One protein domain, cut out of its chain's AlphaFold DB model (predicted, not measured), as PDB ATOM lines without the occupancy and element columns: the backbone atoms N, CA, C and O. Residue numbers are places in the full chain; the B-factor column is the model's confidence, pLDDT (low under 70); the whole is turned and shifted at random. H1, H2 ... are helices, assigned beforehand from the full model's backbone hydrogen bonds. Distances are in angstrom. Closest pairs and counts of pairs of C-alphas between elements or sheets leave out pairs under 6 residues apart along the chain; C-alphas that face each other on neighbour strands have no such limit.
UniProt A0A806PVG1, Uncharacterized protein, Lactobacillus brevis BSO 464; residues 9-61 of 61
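AT A GLANCE: This is residues 9 to 61 of the 61 residues of an uncharacterized protein of Lactobacillus brevis BSO 464 (UniProt A0A806PVG1). Three helices, H1, H2 and H3, follow one another in an open, flat zigzag, with one corner between H1 and H2 and a V between H2 and H3, and with no core where the three come together. H1 and much of H2, residues 9 to 33, stand free, and so do residues 50 to 61, of which 50 to 58 belong to H3. The printed part has 53 residues, with three named helices in the order H1, H2, H3 and no named strand; the class is all helix. The whole is extended, with a radius of gyration of the C-alphas of 16.2 A, and its C-alphas span 47 by 30 by 8 A.

HOW THE PARTS SIT: H1, residues 9 to 20, and H2, residues 22 to 38, are close but not clearly touching; their closest C-alphas, those of Ala 18 and Arg 25, are 7.4 A apart. Their lines are about perpendicular, at 85 degrees. H2 and H3, residues 43 to 58, are also close but not clearly touching, and their closest C-alphas, those of Ile 38 and Leu 46, are 7.0 A apart. These two run opposite ways at a steep tilt of 43 degrees. H1 and H3 are apart. In H1, H2 and H3 every O i to N i+4 pair is within hydrogen-bond range.

IN THESE COORDINATES: H1 begins at C-alpha 9 at (54.022, 147.748, 77.080) and is 16.8 A long from first to last C-alpha. H2, the longest helix by residues, measures 24.1 A and ends at C-alpha 38 at (51.984, 121.706, 49.944). H3 measures 22.6 A and ends at C-alpha 58 at (30.692, 121.925, 45.542).

THE WHOLE: The C-alphas of Ala 9 and Glu 44, the two farthest apart, are 47.2 A apart. The printed part has no cut, and both links are tight. Arg 61, the chain's last residue, is the one printed residue with a pLDDT under 70.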
ATOM      1  N   ALA A   9      55.205 147.086  77.625       75.31
ATOM      2  CA  ALA A   9      54.022 147.748  77.080       75.31
ATOM      3  C   ALA A   9      53.678 147.289  75.649       75.31
ATOM      4  O   ALA A   9      52.512 147.027  75.352       75.31
ATOM      5  N   GLN A  10      54.676 147.115  74.776       75.62
ATOM      6  CA  GLN A  10      54.479 146.604  73.413       75.62
ATOM      7  C   GLN A  10      54.060 145.132  73.424       75.62
ATOM      8  O   GLN A  10      53.206 144.723  72.635       75.62
ATOM      9  N   LEU A  11      54.605 144.342  74.353       80.56
ATOM     10  CA  LEU A  11      54.188 142.958  74.585       80.56
ATOM     11  C   LEU A  11      52.728 142.879  75.049       80.56
ATOM     12  O   LEU A  11      51.970 142.072  74.511       80.56
ATOM     13  N   LYS A  12      52.305 143.728  75.993       80.81
ATOM     14  CA  LYS A  12      50.906 143.800  76.455       80.81
ATOM     15  C   LYS A  12      49.953 144.236  75.340       80.81
ATOM     16  O   LYS A  12      48.919 143.601  75.146       80.81
ATOM     17  N   ALA A  13      50.316 145.258  74.565       78.75
ATOM     18  CA  ALA A  13      49.521 145.709  73.423       78.75
ATOM     19  C   ALA A  13      49.406 144.623  72.340       78.75
ATOM     20  O   ALA A  13      48.306 144.335  71.865       78.75
ATOM     21  N   SER A  14      50.518 143.952  72.026       77.75
ATOM     22  CA  SER A  14      50.539 142.837  71.077       77.75
ATOM     23  C   SER A  14      49.661 141.689  71.549       77.75
ATOM     24  O   SER A  14      48.926 141.149  70.733       77.75
ATOM     25  N   ARG A  15      49.682 141.349  72.850       80.56
ATOM     26  CA  ARG A  15      48.805 140.332  73.464       80.56
ATOM     27  C   ARG A  15      47.326 140.713  73.374       80.56
ATOM     28  O   ARG A  15      46.525 139.880  72.975       80.56
ATOM     29  N   LYS A  16      46.965 141.965  73.650       82.44
ATOM     30  CA  LYS A  16      45.568 142.421  73.571       82.44
ATOM     31  C   LYS A  16      45.038 142.416  72.133       82.44
ATOM     32  O   LYS A  16      43.935 141.942  71.874       82.44
ATOM     33  N   TRP A  17      45.847 142.877  71.177       79.31
ATOM     34  CA  TRP A  17      45.502 142.784  69.756       79.31
ATOM     35  C   TRP A  17      45.354 141.326  69.324       79.31
ATOM     36  O   TRP A  17      44.374 140.946  68.690       79.31
ATOM     37  N   ALA A  18      46.303 140.497  69.745       75.50
ATOM     38  CA  ALA A  18      46.303 139.067  69.546       75.50
ATOM     39  C   ALA A  18      45.001 138.405  70.027       75.50
ATOM     40  O   ALA A  18      44.444 137.559  69.320       75.50
ATOM     41  N   GLU A  19      44.520 138.764  71.212       80.25
ATOM     42  CA  GLU A  19      43.291 138.218  71.778       80.25
ATOM     43  C   GLU A  19      42.037 138.643  71.022       80.25
ATOM     44  O   GLU A  19      41.174 137.803  70.780       80.25
ATOM     45  N   ASN A  20      41.979 139.894  70.573       83.19
ATOM     46  CA  ASN A  20      40.855 140.397  69.784       83.19
ATOM     47  C   ASN A  20      40.851 139.859  68.340       83.19
ATOM     48  O   ASN A  20      39.804 139.805  67.709       83.19
ATOM     49  N   HIS A  21      42.006 139.421  67.826       85.44
ATOM     50  CA  HIS A  21      42.176 138.930  66.451       85.44
ATOM     51  C   HIS A  21      42.583 137.450  66.421       85.44
ATOM     52  O   HIS A  21      43.394 137.019  65.594       85.44
ATOM     53  N   ARG A  22      42.050 136.649  67.353       85.19
ATOM     54  CA  ARG A  22      42.338 135.205  67.459       85.19
ATOM     55  C   ARG A  22      42.011 134.464  66.164       85.19
ATOM     56  O   ARG A  22      42.841 133.688  65.694       85.19
ATOM     57  N   GLU A  23      40.855 134.734  65.566       86.50
ATOM     58  CA  GLU A  23      40.414 134.073  64.332       86.50
ATOM     59  C   GLU A  23      41.259 134.473  63.124       86.50
ATOM     60  O   GLU A  23      41.741 133.606  62.398       86.50
ATOM     61  N   GLN A  24      41.539 135.769  62.955       87.88
ATOM     62  CA  GLN A  24      42.397 136.246  61.867       87.88
ATOM     63  C   GLN A  24      43.813 135.673  61.968       87.88
ATOM     64  O   GLN A  24      44.384 135.241  60.967       87.88
ATOM     65  N   ARG A  25      44.382 135.597  63.178       89.19
ATOM     66  CA  ARG A  25      45.690 134.957  63.372       89.19
ATOM     67  C   ARG A  25      45.652 133.466  63.099       89.19
ATOM     68  O   ARG A  25      46.582 132.953  62.484       89.19
ATOM     69  N   ARG A  26      44.589 132.778  63.516       91.94
ATOM     70  CA  ARG A  26      44.398 131.358  63.212       91.94
ATOM     71  C   ARG A  26      44.331 131.138  61.698       91.94
ATOM     72  O   ARG A  26      45.058 130.290  61.191       91.94
ATOM     73  N   TYR A  27      43.570 131.963  60.978       93.69
ATOM     74  CA  TYR A  27      43.500 131.944  59.516       93.69
ATOM     75  C   TYR A  27      44.874 132.159  58.864       93.69
ATOM     76  O   TYR A  27      45.291 131.356  58.030       93.69
ATOM     77  N   ILE A  28      45.614 133.199  59.265       92.56
ATOM     78  CA  ILE A  28      46.955 133.487  58.725       92.56
ATOM     79  C   ILE A  28      47.912 132.323  58.999       92.56
ATOM     80  O   ILE A  28      48.630 131.893  58.096       92.56
ATOM     81  N   SER A  29      47.900 131.798  60.226       93.75
ATOM     82  CA  SER A  29      48.737 130.672  60.637       93.75
ATOM     83  C   SER A  29      48.437 129.432  59.800       93.75
ATOM     84  O   SER A  29      49.351 128.865  59.210       93.75
ATOM     85  N   TYR A  30      47.169 129.035  59.682       95.31
ATOM     86  CA  TYR A  30      46.788 127.872  58.878       95.31
ATOM     87  C   TYR A  30      47.100 128.061  57.398       95.31
ATOM     88  O   TYR A  30      47.633 127.149  56.775       95.31
ATOM     89  N   LYS A  31      46.876 129.257  56.847       94.75
ATOM     90  CA  LYS A  31      47.245 129.576  55.464       94.75
ATOM     91  C   LYS A  31      48.750 129.434  55.231       94.75
ATOM     92  O   LYS A  31      49.162 128.884  54.211       94.75
ATOM     93  N   ALA A  32      49.577 129.937  56.146       95.38
ATOM     94  CA  ALA A  32      51.029 129.825  56.044       95.38
ATOM     95  C   ALA A  32      51.493 128.365  56.159       95.38
ATOM     96  O   ALA A  32      52.299 127.914  55.342       95.38
ATOM     97  N   THR A  33      50.945 127.617  57.120       95.81
ATOM     98  CA  THR A  33      51.244 126.193  57.308       95.81
ATOM     99  C   THR A  33      50.838 125.372  56.091       95.81
ATOM    100  O   THR A  33      51.666 124.625  55.584       95.81
ATOM    101  N   ALA A  34      49.629 125.565  55.558       95.31
ATOM    102  CA  ALA A  34      49.152 124.865  54.366       95.31
ATOM    103  C   ALA A  34      50.062 125.123  53.158       95.31
ATOM    104  O   ALA A  34      50.505 124.186  52.500       95.31
ATOM    105  N   LYS A  35      50.445 126.386  52.916       95.06
ATOM    106  CA  LYS A  35      51.396 126.735  51.848       95.06
ATOM    107  C   LYS A  35      52.743 126.040  51.999       95.06
ATOM    108  O   LYS A  35      53.366 125.703  50.999       95.06
ATOM    109  N   ARG A  36      53.237 125.898  53.230       96.88
ATOM    110  CA  ARG A  36      54.509 125.220  53.493       96.88
ATOM    111  C   ARG A  36      54.374 123.712  53.324       96.88
ATOM    112  O   ARG A  36      55.268 123.112  52.745       96.88
ATOM    113  N   PHE A  37      53.271 123.141  53.794       96.12
ATOM    114  CA  PHE A  37      52.975 121.719  53.681       96.12
ATOM    115  C   PHE A  37      52.881 121.281  52.219       96.12
ATOM    116  O   PHE A  37      53.603 120.380  51.828       96.12
ATOM    117  N   ILE A  38      52.128 122.004  51.383       95.25
ATOM    118  CA  ILE A  38      51.984 121.706  49.944       95.25
ATOM    119  C   ILE A  38      53.340 121.609  49.222       95.25
ATOM    120  O   ILE A  38      53.475 120.848  48.274       95.25
ATOM    121  N   LYS A  39      54.367 122.345  49.667       95.69
ATOM    122  CA  LYS A  39      55.709 122.298  49.057       95.69
ATOM    123  C   LYS A  39      56.510 121.036  49.384       95.69
ATOM    124  O   LYS A  39      57.493 120.779  48.702       95.69
ATOM    125  N   ILE A  40      56.164 120.336  50.462       96.62
ATOM    126  CA  ILE A  40      56.874 119.143  50.951       96.62
ATOM    127  C   ILE A  40      55.997 117.885  50.927       96.62
ATOM    128  O   ILE A  40      56.467 116.818  51.306       96.62
ATOM    129  N   ALA A  41      54.724 118.035  50.565       96.12
ATOM    130  CA  ALA A  41      53.722 116.983  50.555       96.12
ATOM    131  C   ALA A  41      54.002 115.961  49.446       96.12
ATOM    132  O   ALA A  41      54.595 116.300  48.419       96.12
ATOM    133  N   SER A  42      53.563 114.722  49.664       97.31
ATOM    134  CA  SER A  42      53.608 113.669  48.647       97.31
ATOM    135  C   SER A  42      52.500 113.845  47.604       97.31
ATOM    136  O   SER A  42      51.534 114.578  47.824       97.31
ATOM    137  N   ASP A  43      52.598 113.133  46.480       96.56
ATOM    138  CA  ASP A  43      51.560 113.172  45.443       96.56
ATOM    139  C   ASP A  43      50.190 112.692  45.968       96.56
ATOM    140  O   ASP A  43      49.154 113.240  45.587       96.56
ATOM    141  N   GLU A  44      50.174 111.725  46.892       96.69
ATOM    142  CA  GLU A  44      48.953 111.232  47.548       96.69
ATOM    143  C   GLU A  44      48.312 112.304  48.445       96.69
ATOM    144  O   GLU A  44      47.097 112.536  48.394       96.69
ATOM    145  N   ASP A  45      49.130 113.021  49.220       95.62
ATOM    146  CA  ASP A  45      48.669 114.146  50.038       95.62
ATOM    147  C   ASP A  45      48.077 115.255  49.156       95.62
ATOM    148  O   ASP A  45      47.026 115.818  49.470       95.62
ATOM    149  N   LEU A  46      48.731 115.571  48.034       96.06
ATOM    150  CA  LEU A  46      48.256 116.580  47.088       96.06
ATOM    151  C   LEU A  46      46.927 116.173  46.440       96.06
ATOM    152  O   LEU A  46      46.038 117.019  46.311       96.06
ATOM    153  N   ALA A  47      46.761 114.896  46.087       97.19
ATOM    154  CA  ALA A  47      45.500 114.368  45.568       97.19
ATOM    155  C   ALA A  47      44.369 114.486  46.602       97.19
ATOM    156  O   ALA A  47      43.276 114.958  46.282       97.19
ATOM    157  N   THR A  48      44.653 114.148  47.862       96.12
ATOM    158  CA  THR A  48      43.698 114.289  48.969       96.12
ATOM    159  C   THR A  48      43.303 115.753  49.180       96.12
ATOM    160  O   THR A  48      42.120 116.076  49.288       96.12
ATOM    161  N   LEU A  49      44.275 116.671  49.180       95.56
ATOM    162  CA  LEU A  49      44.016 118.109  49.300       95.56
ATOM    163  C   LEU A  49      43.174 118.647  48.138       95.56
ATOM    164  O   LEU A  49      42.294 119.478  48.362       95.56
ATOM    165  N   ALA A  50      43.422 118.183  46.913       95.75
ATOM    166  CA  ALA A  50      42.629 118.567  45.751       95.75
ATOM    167  C   ALA A  50      41.166 118.121  45.891       95.75
ATOM    168  O   ALA A  50      40.264 118.912  45.605       95.75
ATOM    169  N   GLN A  51      40.928 116.904  46.393       96.75
ATOM    170  CA  GLN A  51      39.576 116.409  46.656       96.75
ATOM    171  C   GLN A  51      38.869 117.255  47.724       96.75
ATOM    172  O   GLN A  51      37.763 117.728  47.487       96.75
ATOM    173  N   LEU A  52      39.542 117.557  48.839       95.69
ATOM    174  CA  LEU A  52      38.986 118.412  49.896       95.69
ATOM    175  C   LEU A  52      38.620 119.818  49.393       95.69
ATOM    176  O   LEU A  52      37.622 120.397  49.822       95.69
ATOM    177  N   ILE A  53      39.426 120.391  48.493       94.38
ATOM    178  CA  ILE A  53      39.128 121.690  47.871       94.38
ATOM    179  C   ILE A  53      37.881 121.586  46.993       94.38
ATOM    180  O   ILE A  53      37.030 122.474  47.056       94.38
ATOM    181  N   LYS A  54      37.777 120.518  46.198       95.94
ATOM    182  CA  LYS A  54      36.633 120.274  45.321       95.94
ATOM    183  C   LYS A  54      35.342 120.129  46.125       95.94
ATOM    184  O   LYS A  54      34.396 120.864  45.858       95.94
ATOM    185  N   ASP A  55      35.339 119.288  47.156       95.94
ATOM    186  CA  ASP A  55      34.166 119.070  48.011       95.94
ATOM    187  C   ASP A  55      33.690 120.393  48.634       95.94
ATOM    188  O   ASP A  55      32.510 120.735  48.584       95.94
ATOM    189  N   ARG A  56      34.624 121.222  49.121       94.94
ATOM    190  CA  ARG A  56      34.308 122.535  49.704       94.94
ATOM    191  C   ARG A  56      33.717 123.527  48.695       94.94
ATOM    192  O   ARG A  56      32.938 124.402  49.093       94.94
ATOM    193  N   GLN A  57      34.139 123.457  47.431       93.06
ATOM    194  CA  GLN A  57      33.605 124.284  46.344       93.06
ATOM    195  C   GLN A  57      32.199 123.833  45.954       93.06
ATOM    196  O   GLN A  57      31.330 124.686  45.788       93.06
ATOM    197  N   ASP A  58      31.985 122.521  45.871       93.94
ATOM    198  CA  ASP A  58      30.692 121.925  45.542       93.94
ATOM    199  C   ASP A  58      29.655 122.193  46.650       93.94
ATOM    200  O   ASP A  58      28.530 122.561  46.342       93.94
ATOM    201  N   GLU A  59      30.041 122.149  47.932       90.19
ATOM    202  CA  GLU A  59      29.175 122.530  49.068       90.19
ATOM    203  C   GLU A  59      28.735 124.004  49.062       90.19
ATOM    204  O   GLU A  59      27.743 124.363  49.696       90.19
ATOM    205  N   THR A  60      29.502 124.887  48.418       74.56
ATOM    206  CA  THR A  60      29.190 126.330  48.373       74.56
ATOM    207  C   THR A  60      28.332 126.694  47.159       74.56
ATOM    208  O   THR A  60      27.935 127.853  47.025       74.56
ATOM    209  N   ARG A  61      28.093 125.740  46.257       59.94
ATOM    210  CA  ARG A  61      27.390 125.940  44.992       59.94
ATOM    211  C   ARG A  61      25.915 125.574  45.109       59.94
ATOM    212  O   ARG A  61      25.123 126.292  44.461       59.94
TER     213      ARG A  61